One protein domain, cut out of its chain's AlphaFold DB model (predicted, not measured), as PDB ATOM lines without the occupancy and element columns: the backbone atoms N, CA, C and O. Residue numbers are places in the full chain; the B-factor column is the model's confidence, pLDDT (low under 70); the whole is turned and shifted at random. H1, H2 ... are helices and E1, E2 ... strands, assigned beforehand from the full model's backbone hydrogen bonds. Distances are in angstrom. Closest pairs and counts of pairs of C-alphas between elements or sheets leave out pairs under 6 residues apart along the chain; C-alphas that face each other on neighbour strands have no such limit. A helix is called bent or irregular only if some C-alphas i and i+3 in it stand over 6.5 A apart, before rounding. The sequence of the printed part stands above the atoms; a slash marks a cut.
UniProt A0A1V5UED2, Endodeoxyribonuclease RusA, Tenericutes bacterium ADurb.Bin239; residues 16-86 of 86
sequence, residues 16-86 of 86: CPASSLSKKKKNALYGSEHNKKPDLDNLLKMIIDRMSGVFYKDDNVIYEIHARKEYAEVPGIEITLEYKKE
ATOM      1  N   CYS A  16     188.930 228.903 243.329       90.69
ATOM      2  CA  CYS A  16     188.550 230.272 243.656       90.69
ATOM      3  C   CYS A  16     188.566 231.170 242.409       90.69
ATOM      4  O   CYS A  16     189.531 231.146 241.637       90.69
ATOM      5  N   PRO A  17     187.551 232.032 242.222       88.06
ATOM      6  CA  PRO A  17     187.603 233.071 241.208       88.06
ATOM      7  C   PRO A  17     188.745 234.053 241.503       88.06
ATOM      8  O   PRO A  17     189.101 234.296 242.659       88.06
ATOM      9  N   ALA A  18     189.303 234.647 240.444       87.06
ATOM     10  CA  ALA A  18     190.461 235.534 240.541       87.06
ATOM     11  C   ALA A  18     190.271 236.625 241.608       87.06
ATOM     12  O   ALA A  18     189.216 237.265 241.691       87.06
ATOM     13  N   SER A  19     191.313 236.865 242.406       82.94
ATOM     14  CA  SER A  19     191.280 237.815 243.524       82.94
ATOM     15  C   SER A  19     190.914 239.235 243.085       82.94
ATOM     16  O   SER A  19     190.219 239.921 243.832       82.94
ATOM     17  N   SER A  20     191.277 239.613 241.855       86.06
ATOM     18  CA  SER A  20     190.994 240.898 241.204       86.06
ATOM     19  C   SER A  20     189.524 241.139 240.835       86.06
ATOM     20  O   SER A  20     189.149 242.267 240.518       86.06
ATOM     21  N   LEU A  21     188.663 240.116 240.871       85.12
ATOM     22  CA  LEU A  21     187.233 240.295 240.624       85.12
ATOM     23  C   LEU A  21     186.539 240.934 241.833       85.12
ATOM     24  O   LEU A  21     186.814 240.598 242.988       85.12
ATOM     25  N   SER A  22     185.581 241.823 241.566       89.12
ATOM     26  CA  SER A  22     184.759 242.420 242.620       89.12
ATOM     27  C   SER A  22     183.908 241.362 243.327       89.12
ATOM     28  O   SER A  22     183.529 240.350 242.734       89.12
ATOM     29  N   LYS A  23     183.552 241.613 244.592       86.81
ATOM     30  CA  LYS A  23     182.761 240.681 245.416       86.81
ATOM     31  C   LYS A  23     181.443 240.271 244.740       86.81
ATOM     32  O   LYS A  23     181.094 239.099 244.727       86.81
ATOM     33  N   LYS A  24     180.778 241.217 244.065       88.81
ATOM     34  CA  LYS A  24     179.553 240.964 243.288       88.81
ATOM     35  C   LYS A  24     179.778 239.990 242.125       88.81
ATOM     36  O   LYS A  24     178.946 239.122 241.897       88.81
ATOM     37  N   LYS A  25     180.903 240.112 241.409       87.44
ATOM     38  CA  LYS A  25     181.258 239.194 240.315       87.44
ATOM     39  C   LYS A  25     181.644 237.813 240.839       87.44
ATOM     40  O   LYS A  25     181.252 236.829 240.234       87.44
ATOM     41  N   LYS A  26     182.366 237.732 241.961       87.75
ATOM     42  CA  LYS A  26     182.717 236.450 242.599       87.75
ATOM     43  C   LYS A  26     181.469 235.676 243.024       87.75
ATOM     44  O   LYS A  26     181.333 234.520 242.650       87.75
ATOM     45  N   ASN A  27     180.527 236.350 243.683       88.38
ATOM     46  CA  ASN A  27     179.271 235.733 244.112       88.38
ATOM     47  C   ASN A  27     178.430 235.203 242.945       88.38
ATOM     48  O   ASN A  27     177.763 234.192 243.098       88.38
ATOM     49  N   ALA A  28     178.475 235.866 241.786       91.00
ATOM     50  CA  ALA A  28     177.777 235.407 240.586       91.00
ATOM     51  C   ALA A  28     178.453 234.206 239.901       91.00
ATOM     52  O   ALA A  28     177.826 233.558 239.072       91.00
ATOM     53  N   LEU A  29     179.727 233.939 240.207       89.88
ATOM     54  CA  LEU A  29     180.478 232.814 239.649       89.88
ATOM     55  C   LEU A  29     180.382 231.563 240.519       89.88
ATOM     56  O   LEU A  29     180.541 230.470 239.999       89.88
ATOM     57  N   TYR A  30     180.163 231.682 241.829       91.62
ATOM     58  CA  TYR A  30     180.110 230.505 242.698       91.62
ATOM     59  C   TYR A  30     179.044 229.503 242.232       91.62
ATOM     60  O   TYR A  30     177.901 229.873 241.979       91.62
ATOM     61  N   GLY A  31     179.443 228.236 242.103       86.81
ATOM     62  CA  GLY A  31     178.616 227.158 241.559       86.81
ATOM     63  C   GLY A  31     178.575 227.079 240.028       86.81
ATOM     64  O   GLY A  31     177.995 226.135 239.501       86.81
ATOM     65  N   SER A  32     179.189 228.022 239.303       91.19
ATOM     66  CA  SER A  32     179.294 227.967 237.838       91.19
ATOM     67  C   SER A  32     180.537 227.200 237.378       91.19
ATOM     68  O   SER A  32     181.503 227.028 238.130       91.19
ATOM     69  N   GLU A  33     180.558 226.788 236.108       92.00
ATOM     70  CA  GLU A  33     181.683 226.038 235.544       92.00
ATOM     71  C   GLU A  33     182.964 226.884 235.509       92.00
ATOM     72  O   GLU A  33     182.975 228.040 235.071       92.00
ATOM     73  N   HIS A  34     184.081 226.293 235.936       91.19
ATOM     74  CA  HIS A  34     185.387 226.931 235.838       91.19
ATOM     75  C   HIS A  34     186.043 226.597 234.494       91.19
ATOM     76  O   HIS A  34     186.595 225.519 234.306       91.19
ATOM     77  N   ASN A  35     186.087 227.544 233.564       87.50
ATOM     78  CA  ASN A  35     186.634 227.329 232.217       87.50
ATOM     79  C   ASN A  35     188.096 227.786 232.017       87.50
ATOM     80  O   ASN A  35     188.568 227.837 230.884       87.50
ATOM     81  N   LYS A  36     188.835 228.129 233.080       87.06
ATOM     82  CA  LYS A  36     190.248 228.551 232.974       87.06
ATOM     83  C   LYS A  36     191.221 227.397 233.217       87.06
ATOM     84  O   LYS A  36     190.822 226.349 233.730       87.06
ATOM     85  N   LYS A  37     192.497 227.615 232.877       82.50
ATOM     86  CA  LYS A  37     193.608 226.719 233.236       82.50
ATOM     87  C   LYS A  37     193.717 226.542 234.762       82.50
ATOM     88  O   LYS A  37     193.369 227.479 235.485       82.50
ATOM     89  N   PRO A  38     194.255 225.410 235.247       84.00
ATOM     90  CA  PRO A  38     194.683 224.228 234.485       84.00
ATOM     91  C   PRO A  38     193.508 223.438 233.878       84.00
ATOM     92  O   PRO A  38     192.358 223.557 234.312       84.00
ATOM     93  N   ASP A  39     193.786 222.688 232.815       89.69
ATOM     94  CA  ASP A  39     192.799 221.876 232.096       89.69
ATOM     95  C   ASP A  39     192.279 220.715 232.963       89.69
ATOM     96  O   ASP A  39     192.959 220.257 233.884       89.69
ATOM     97  N   LEU A  40     191.033 220.290 232.724       91.94
ATOM     98  CA  LEU A  40     190.364 219.294 233.572       91.94
ATOM     99  C   LEU A  40     191.041 217.921 233.481       91.94
ATOM    100  O   LEU A  40     191.172 217.244 234.494       91.94
ATOM    101  N   ASP A  41     191.501 217.535 232.294       91.88
ATOM    102  CA  ASP A  41     192.224 216.287 232.041       91.88
ATOM    103  C   ASP A  41     193.552 216.231 232.810       91.88
ATOM    104  O   ASP A  41     193.849 215.221 233.442       91.88
ATOM    105  N   ASN A  42     194.302 217.338 232.855       93.00
ATOM    106  CA  ASN A  42     195.548 217.428 233.616       93.00
ATOM    107  C   ASN A  42     195.309 217.273 235.122       93.00
ATOM    108  O   ASN A  42     196.042 216.558 235.807       93.00
ATOM    109  N   LEU A  43     194.265 217.928 235.634       92.44
ATOM    110  CA  LEU A  43     193.862 217.794 237.031       92.44
ATOM    111  C   LEU A  43     193.418 216.362 237.351       92.44
ATOM    112  O   LEU A  43     193.848 215.795 238.354       92.44
ATOM    113  N   LEU A  44     192.595 215.764 236.491       94.00
ATOM    114  CA  LEU A  44     192.111 214.399 236.663       94.00
ATOM    115  C   LEU A  44     193.260 213.386 236.634       94.00
ATOM    116  O   LEU A  44     193.336 212.532 237.514       94.00
ATOM    117  N   LYS A  45     194.183 213.509 235.675       91.44
ATOM    118  CA  LYS A  45     195.356 212.637 235.567       91.44
ATOM    119  C   LYS A  45     196.203 212.682 236.836       91.44
ATOM    120  O   LYS A  45     196.545 211.636 237.374       91.44
ATOM    121  N   MET A  46     196.452 213.881 237.368       92.50
ATOM    122  CA  MET A  46     197.168 214.049 238.637       92.50
ATOM    123  C   MET A  46     196.478 213.305 239.789       92.50
ATOM    124  O   MET A  46     197.153 212.703 240.621       92.50
ATOM    125  N   ILE A  47     195.144 213.338 239.846       92.50
ATOM    126  CA  ILE A  47     194.373 212.642 240.878       92.50
ATOM    127  C   ILE A  47     194.470 211.121 240.706       92.50
ATOM    128  O   ILE A  47     194.814 210.437 241.667       92.50
ATOM    129  N   ILE A  48     194.266 210.590 239.498       90.81
ATOM    130  CA  ILE A  48     194.366 209.144 239.216       90.81
ATOM    131  C   ILE A  48     195.767 208.610 239.548       90.81
ATOM    132  O   ILE A  48     195.888 207.611 240.261       90.81
ATOM    133  N   ASP A  49     196.816 209.316 239.115       89.31
ATOM    134  CA  ASP A  49     198.214 208.941 239.361       89.31
ATOM    135  C   ASP A  49     198.567 208.938 240.858       89.31
ATOM    136  O   ASP A  49     199.442 208.193 241.295       89.31
ATOM    137  N   ARG A  50     197.924 209.795 241.666       89.88
ATOM    138  CA  ARG A  50     198.150 209.867 243.121       89.88
ATOM    139  C   ARG A  50     197.303 208.884 243.921       89.88
ATOM    140  O   ARG A  50     197.711 208.504 245.014       89.88
ATOM    141  N   MET A  51     196.129 208.511 243.419       87.81
ATOM    142  CA  MET A  51     195.241 207.562 244.094       87.81
ATOM    143  C   MET A  51     195.664 206.109 243.880       87.81
ATOM    144  O   MET A  51     195.410 205.270 244.750       87.81
ATOM    145  N   SER A  52     196.322 205.822 242.753       86.81
ATOM    146  CA  SER A  52     196.897 204.507 242.481       86.81
ATOM    147  C   SER A  52     197.930 204.131 243.548       86.81
ATOM    148  O   SER A  52     198.780 204.931 243.932       86.81
ATOM    149  N   GLY A  53     197.810 202.924 244.093       80.25
ATOM    150  CA  GLY A  53     198.594 202.425 245.223       80.25
ATOM    151  C   GLY A  53     198.110 202.876 246.609       80.25
ATOM    152  O   GLY A  53     198.494 202.253 247.597       80.25
ATOM    153  N   VAL A  54     197.256 203.906 246.703       84.88
ATOM    154  CA  VAL A  54     196.694 204.399 247.977       84.88
ATOM    155  C   VAL A  54     195.284 203.856 248.207       84.88
ATOM    156  O   VAL A  54     195.021 203.236 249.234       84.88
ATOM    157  N   PHE A  55     194.377 204.070 247.248       83.00
ATOM    158  CA  PHE A  55     192.962 203.682 247.363       83.00
ATOM    159  C   PHE A  55     192.618 202.395 246.607       83.00
ATOM    160  O   PHE A  55     191.635 201.722 246.925       83.00
ATOM    161  N   TYR A  56     193.418 202.055 245.601       82.19
ATOM    162  CA  TYR A  56     193.313 200.851 244.785       82.19
ATOM    163  C   TYR A  56     194.704 200.457 244.285       82.19
ATOM    164  O   TYR A  56     195.625 201.268 244.314       82.19
ATOM    165  N   LYS A  57     194.883 199.201 243.865       79.06
ATOM    166  CA  LYS A  57     196.208 198.683 243.490       79.06
ATOM    167  C   LYS A  57     196.660 199.139 242.098       79.06
ATOM    168  O   LYS A  57     197.821 199.487 241.938       79.06
ATOM    169  N   ASP A  58     195.735 199.152 241.147       80.31
ATOM    170  CA  ASP A  58     195.958 199.482 239.739       80.31
ATOM    171  C   ASP A  58     194.764 200.313 239.243       80.31
ATOM    172  O   ASP A  58     193.636 200.067 239.667       80.31
ATOM    173  N   ASP A  59     194.981 201.294 238.365       80.31
ATOM    174  CA  ASP A  59     193.934 202.171 237.805       80.31
ATOM    175  C   ASP A  59     192.961 201.444 236.864       80.31
ATOM    176  O   ASP A  59     191.857 201.930 236.616       80.31
ATOM    177  N   ASN A  60     193.312 200.229 236.432       85.81
ATOM    178  CA  ASN A  60     192.483 199.353 235.600       85.81
ATOM    179  C   ASN A  60     191.123 198.971 236.221       85.81
ATOM    180  O   ASN A  60     190.250 198.468 235.514       85.81
ATOM    181  N   VAL A  61     190.937 199.186 237.526       87.62
ATOM    182  CA  VAL A  61     189.668 198.939 238.228       87.62
ATOM    183  C   VAL A  61     188.658 200.074 238.046       87.62
ATOM    184  O   VAL A  61     187.473 199.886 238.334       87.62
ATOM    185  N   ILE A  62     189.105 201.255 237.607       89.94
ATOM    186  CA  ILE A  62     188.232 202.404 237.362       89.94
ATOM    187  C   ILE A  62     187.524 202.189 236.026       89.94
ATOM    188  O   ILE A  62     188.146 202.223 234.969       89.94
ATOM    189  N   TYR A  63     186.210 201.978 236.071       91.75
ATOM    190  CA  TYR A  63     185.403 201.750 234.866       91.75
ATOM    191  C   TYR A  63     184.645 203.006 234.412       91.75
ATOM    192  O   TYR A  63     184.190 203.079 233.273       91.75
ATOM    193  N   GLU A  64     184.485 203.983 235.306       93.19
ATOM    194  CA  GLU A  64     183.692 205.188 235.087       93.19
ATOM    195  C   GLU A  64     184.329 206.372 235.813       93.19
ATOM    196  O   GLU A  64     184.764 206.245 236.960       93.19
ATOM    197  N   ILE A  65     184.378 207.523 235.136       94.06
ATOM    198  CA  ILE A  65     184.922 208.761 235.689       94.06
ATOM    199  C   ILE A  65     183.975 209.921 235.397       94.06
ATOM    200  O   ILE A  65     183.712 210.240 234.239       94.06
ATOM    201  N   HIS A  66     183.547 210.606 236.452       95.56
ATOM    202  CA  HIS A  66     182.828 211.874 236.387       95.56
ATOM    203  C   HIS A  66     183.712 212.972 236.963       95.56
ATOM    204  O   HIS A  66     183.977 213.001 238.160       95.56
ATOM    205  N   ALA A  67     184.186 213.889 236.125       95.62
ATOM    206  CA  ALA A  67     185.049 214.979 236.565       95.62
ATOM    207  C   ALA A  67     184.457 216.329 236.170       95.62
ATOM    208  O   ALA A  67     184.034 216.522 235.030       95.62
ATOM    209  N   ARG A  68     184.459 217.289 237.098       95.06
ATOM    210  CA  ARG A  68     184.113 218.684 236.800       95.06
ATOM    211  C   ARG A  68     184.928 219.657 237.633       95.06
ATOM    212  O   ARG A  68     185.434 219.317 238.699       95.06
ATOM    213  N   LYS A  69     185.024 220.891 237.149       94.81
ATOM    214  CA  LYS A  69     185.617 222.006 237.884       94.81
ATOM    215  C   LYS A  69     184.633 223.159 237.966       94.81
ATOM    216  O   LYS A  69     184.048 223.555 236.958       94.81
ATOM    217  N   GLU A  70     184.469 223.699 239.160       94.69
ATOM    218  CA  GLU A  70     183.501 224.743 239.470       94.69
ATOM    219  C   GLU A  70     184.158 225.857 240.280       94.69
ATOM    220  O   GLU A  70     185.156 225.646 240.981       94.69
ATOM    221  N   TYR A  71     183.610 227.063 240.172       94.00
ATOM    222  CA  TYR A  71     184.028 228.147 241.044       94.00
ATOM    223  C   TYR A  71     183.427 227.963 242.435       94.00
ATOM    224  O   TYR A  71     182.224 227.760 242.586       94.00
ATOM    225  N   ALA A  72     184.256 228.116 243.460       92.25
ATOM    226  CA  ALA A  72     183.846 228.002 244.850       92.25
ATOM    227  C   ALA A  72     184.474 229.101 245.706       92.25
ATOM    228  O   ALA A  72     185.521 229.664 245.369       92.25
ATOM    229  N   GLU A  73     183.824 229.411 246.824       90.75
ATOM    230  CA  GLU A  73     184.382 230.334 247.812       90.75
ATOM    231  C   GLU A  73     185.626 229.733 248.471       90.75
ATOM    232  O   GLU A  73     186.666 230.388 248.541       90.75
ATOM    233  N   VAL A  74     185.532 228.464 248.872       90.69
ATOM    234  CA  VAL A  74     186.620 227.705 249.486       90.69
ATOM    235  C   VAL A  74     187.229 226.770 248.435       90.69
ATOM    236  O   VAL A  74     186.489 225.984 247.834       90.69
ATOM    237  N   PRO A  75     188.552 226.836 248.189       92.62
ATOM    238  CA  PRO A  75     189.201 225.945 247.242       92.62
ATOM    239  C   PRO A  75     189.292 224.532 247.822       92.62
ATOM    240  O   PRO A  75     189.469 224.354 249.027       92.62
ATOM    241  N   GLY A  76     189.211 223.518 246.968       93.25
ATOM    242  CA  GLY A  76     189.289 222.133 247.414       93.25
ATOM    243  C   GLY A  76     189.128 221.126 246.291       93.25
ATOM    244  O   GLY A  76     188.813 221.473 245.154       93.25
ATOM    245  N   ILE A  77     189.353 219.862 246.624       94.56
ATOM    246  CA  ILE A  77     189.120 218.737 245.724       94.56
ATOM    247  C   ILE A  77     188.259 217.749 246.490       94.56
ATOM    248  O   ILE A  77     188.643 217.292 247.564       94.56
ATOM    249  N   GLU A  78     187.085 217.461 245.951       94.44
ATOM    250  CA  GLU A  78     186.198 216.428 246.467       94.44
ATOM    251  C   GLU A  78     186.359 215.194 245.587       94.44
ATOM    252  O   GLU A  78     186.268 215.287 244.362       94.44
ATOM    253  N   ILE A  79     186.664 214.061 246.214       93.94
ATOM    254  CA  ILE A  79     186.909 212.790 245.541       93.94
ATOM    255  C   ILE A  79     185.974 211.768 246.167       93.94
ATOM    256  O   ILE A  79     186.040 211.522 247.372       93.94
ATOM    257  N   THR A  80     185.144 211.154 245.337       94.06
ATOM    258  CA  THR A  80     184.231 210.090 245.738       94.06
ATOM    259  C   THR A  80     184.572 208.836 244.952       94.06
ATOM    260  O   THR A  80     184.650 208.859 243.724       94.06
ATOM    261  N   LEU A  81     184.790 207.745 245.682       91.31
ATOM    262  CA  LEU A  81     185.054 206.422 245.134       91.31
ATOM    263  C   LEU A  81     183.872 205.523 245.477       91.31
ATOM    264  O   LEU A  81     183.604 205.265 246.651       91.31
ATOM    265  N   GLU A  82     183.180 205.037 244.457       91.50
ATOM    266  CA  GLU A  82     182.081 204.094 244.620       91.50
ATOM    267  C   GLU A  82     182.536 202.701 244.200       91.50
ATOM    268  O   GLU A  82     182.852 202.444 243.036       91.50
ATOM    269  N   TYR A  83     182.570 201.793 245.173       89.06
ATOM    270  CA  TYR A  83     182.989 200.415 244.974       89.06
ATOM    271  C   TYR A  83     181.785 199.549 244.617       89.06
ATOM    272  O   TYR A  83     180.902 199.317 245.444       89.06
ATOM    273  N   LYS A  84     181.775 199.019 243.397       85.12
ATOM    274  CA  LYS A  84     180.838 197.983 242.973       85.12
ATOM    275  C   LYS A  84     181.518 196.628 243.097       85.12
ATOM    276  O   LYS A  84     182.585 196.391 242.527       85.12
ATOM    277  N   LYS A  85     180.892 195.762 243.885       71.75
ATOM    278  CA  LYS A  85     181.248 194.352 243.984       71.75
ATOM    279  C   LYS A  85     180.399 193.604 242.965       71.75
ATOM    280  O   LYS A  85     179.187 193.814 242.938       71.75
ATOM    281  N   GLU A  86     181.051 192.824 242.117       61.47
ATOM    282  CA  GLU A  86     180.371 191.851 241.259       61.47
ATOM    283  C   GLU A  86     179.927 190.631 242.075       61.47
ATOM    284  O   GLU A  86     180.656 190.265 243.035       61.47
TER     285      GLU A  86
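This is residues 16 to 86 of the 86 residues of the protein "Endodeoxyribonuclease RusA" of Tenericutes bacterium ADurb.Bin239 (UniProt A0A1V5UED2). Two long strands, E1 and E2, run side by side in opposite ways on either side of a tight turn, forming a loose pair, and H2 slants over one side of that pair, closest to E1. H1 sits beyond the turn at one end of a rod, where residues 19 to 24 stick out, and the last residues of E2 reach towards the other end. The printed part has 71 residues with two named helices and two named strands in the order H1, H2, E1, E2; E1 and E2 each pair with no named strand, and the class is mixed, helices and strands. The whole is loose, with a radius of gyration of the C-alphas of 15.5 A, and the C-alphas span 49 by 21 by 17 A.

The printed part begins at Cys 16, with its C-alpha at (188.550, 230.272, 243.656). H1 is residues 23 to 29, 10.0 A from first to last C-alpha, and C-alpha 23 is at (182.761, 240.681, 245.416). H2, the longest helix by residues, is residues 40 to 51 and measures 16.5 A. E1 is residues 62 to 71 and measures 26.3 A. E2 is residues 76 to 85 and measures 29.1 A, ending with C-alpha 85 at (181.248, 194.352, 243.984).

E1 and E2 are near each other, with 8 pairs of C-alphas within 10 A and no pair within 8 A. H2 and E1 have 4 pairs of C-alphas within 8 A; the closest C-alphas are those of Leu 40 and Lys 69, 7.0 A apart, and the two centres are 10.0 A apart. H2 and E2 are apart. H1 and E1 have 1 pair of C-alphas within 8 A, those of Leu 29 and Tyr 71 at 6.0 A, while their centres are 24.4 A apart. H1 is apart from H2 and from E2. In the backbones of H1 and H2 every O i to N i+4 pair is within hydrogen-bond range, and neither helix is bent.

The outline is a rod, and the two C-alphas farthest apart are those of Ser 22 and Glu 86, 50.8 A. Residues 19 to 24, of which 23 and 24 belong to H1, stand free. The printed part has no cut, and it ends at residue 86, the chain's last residue. The link from E1 to E2, with 4 residues, is tight; the links from H1 to H2 and from H2 to E1 are short, with 10 residues each, and no link is long. The mean pLDDT of the printed part is 88.8, and residue 86 is the one printed residue under 70.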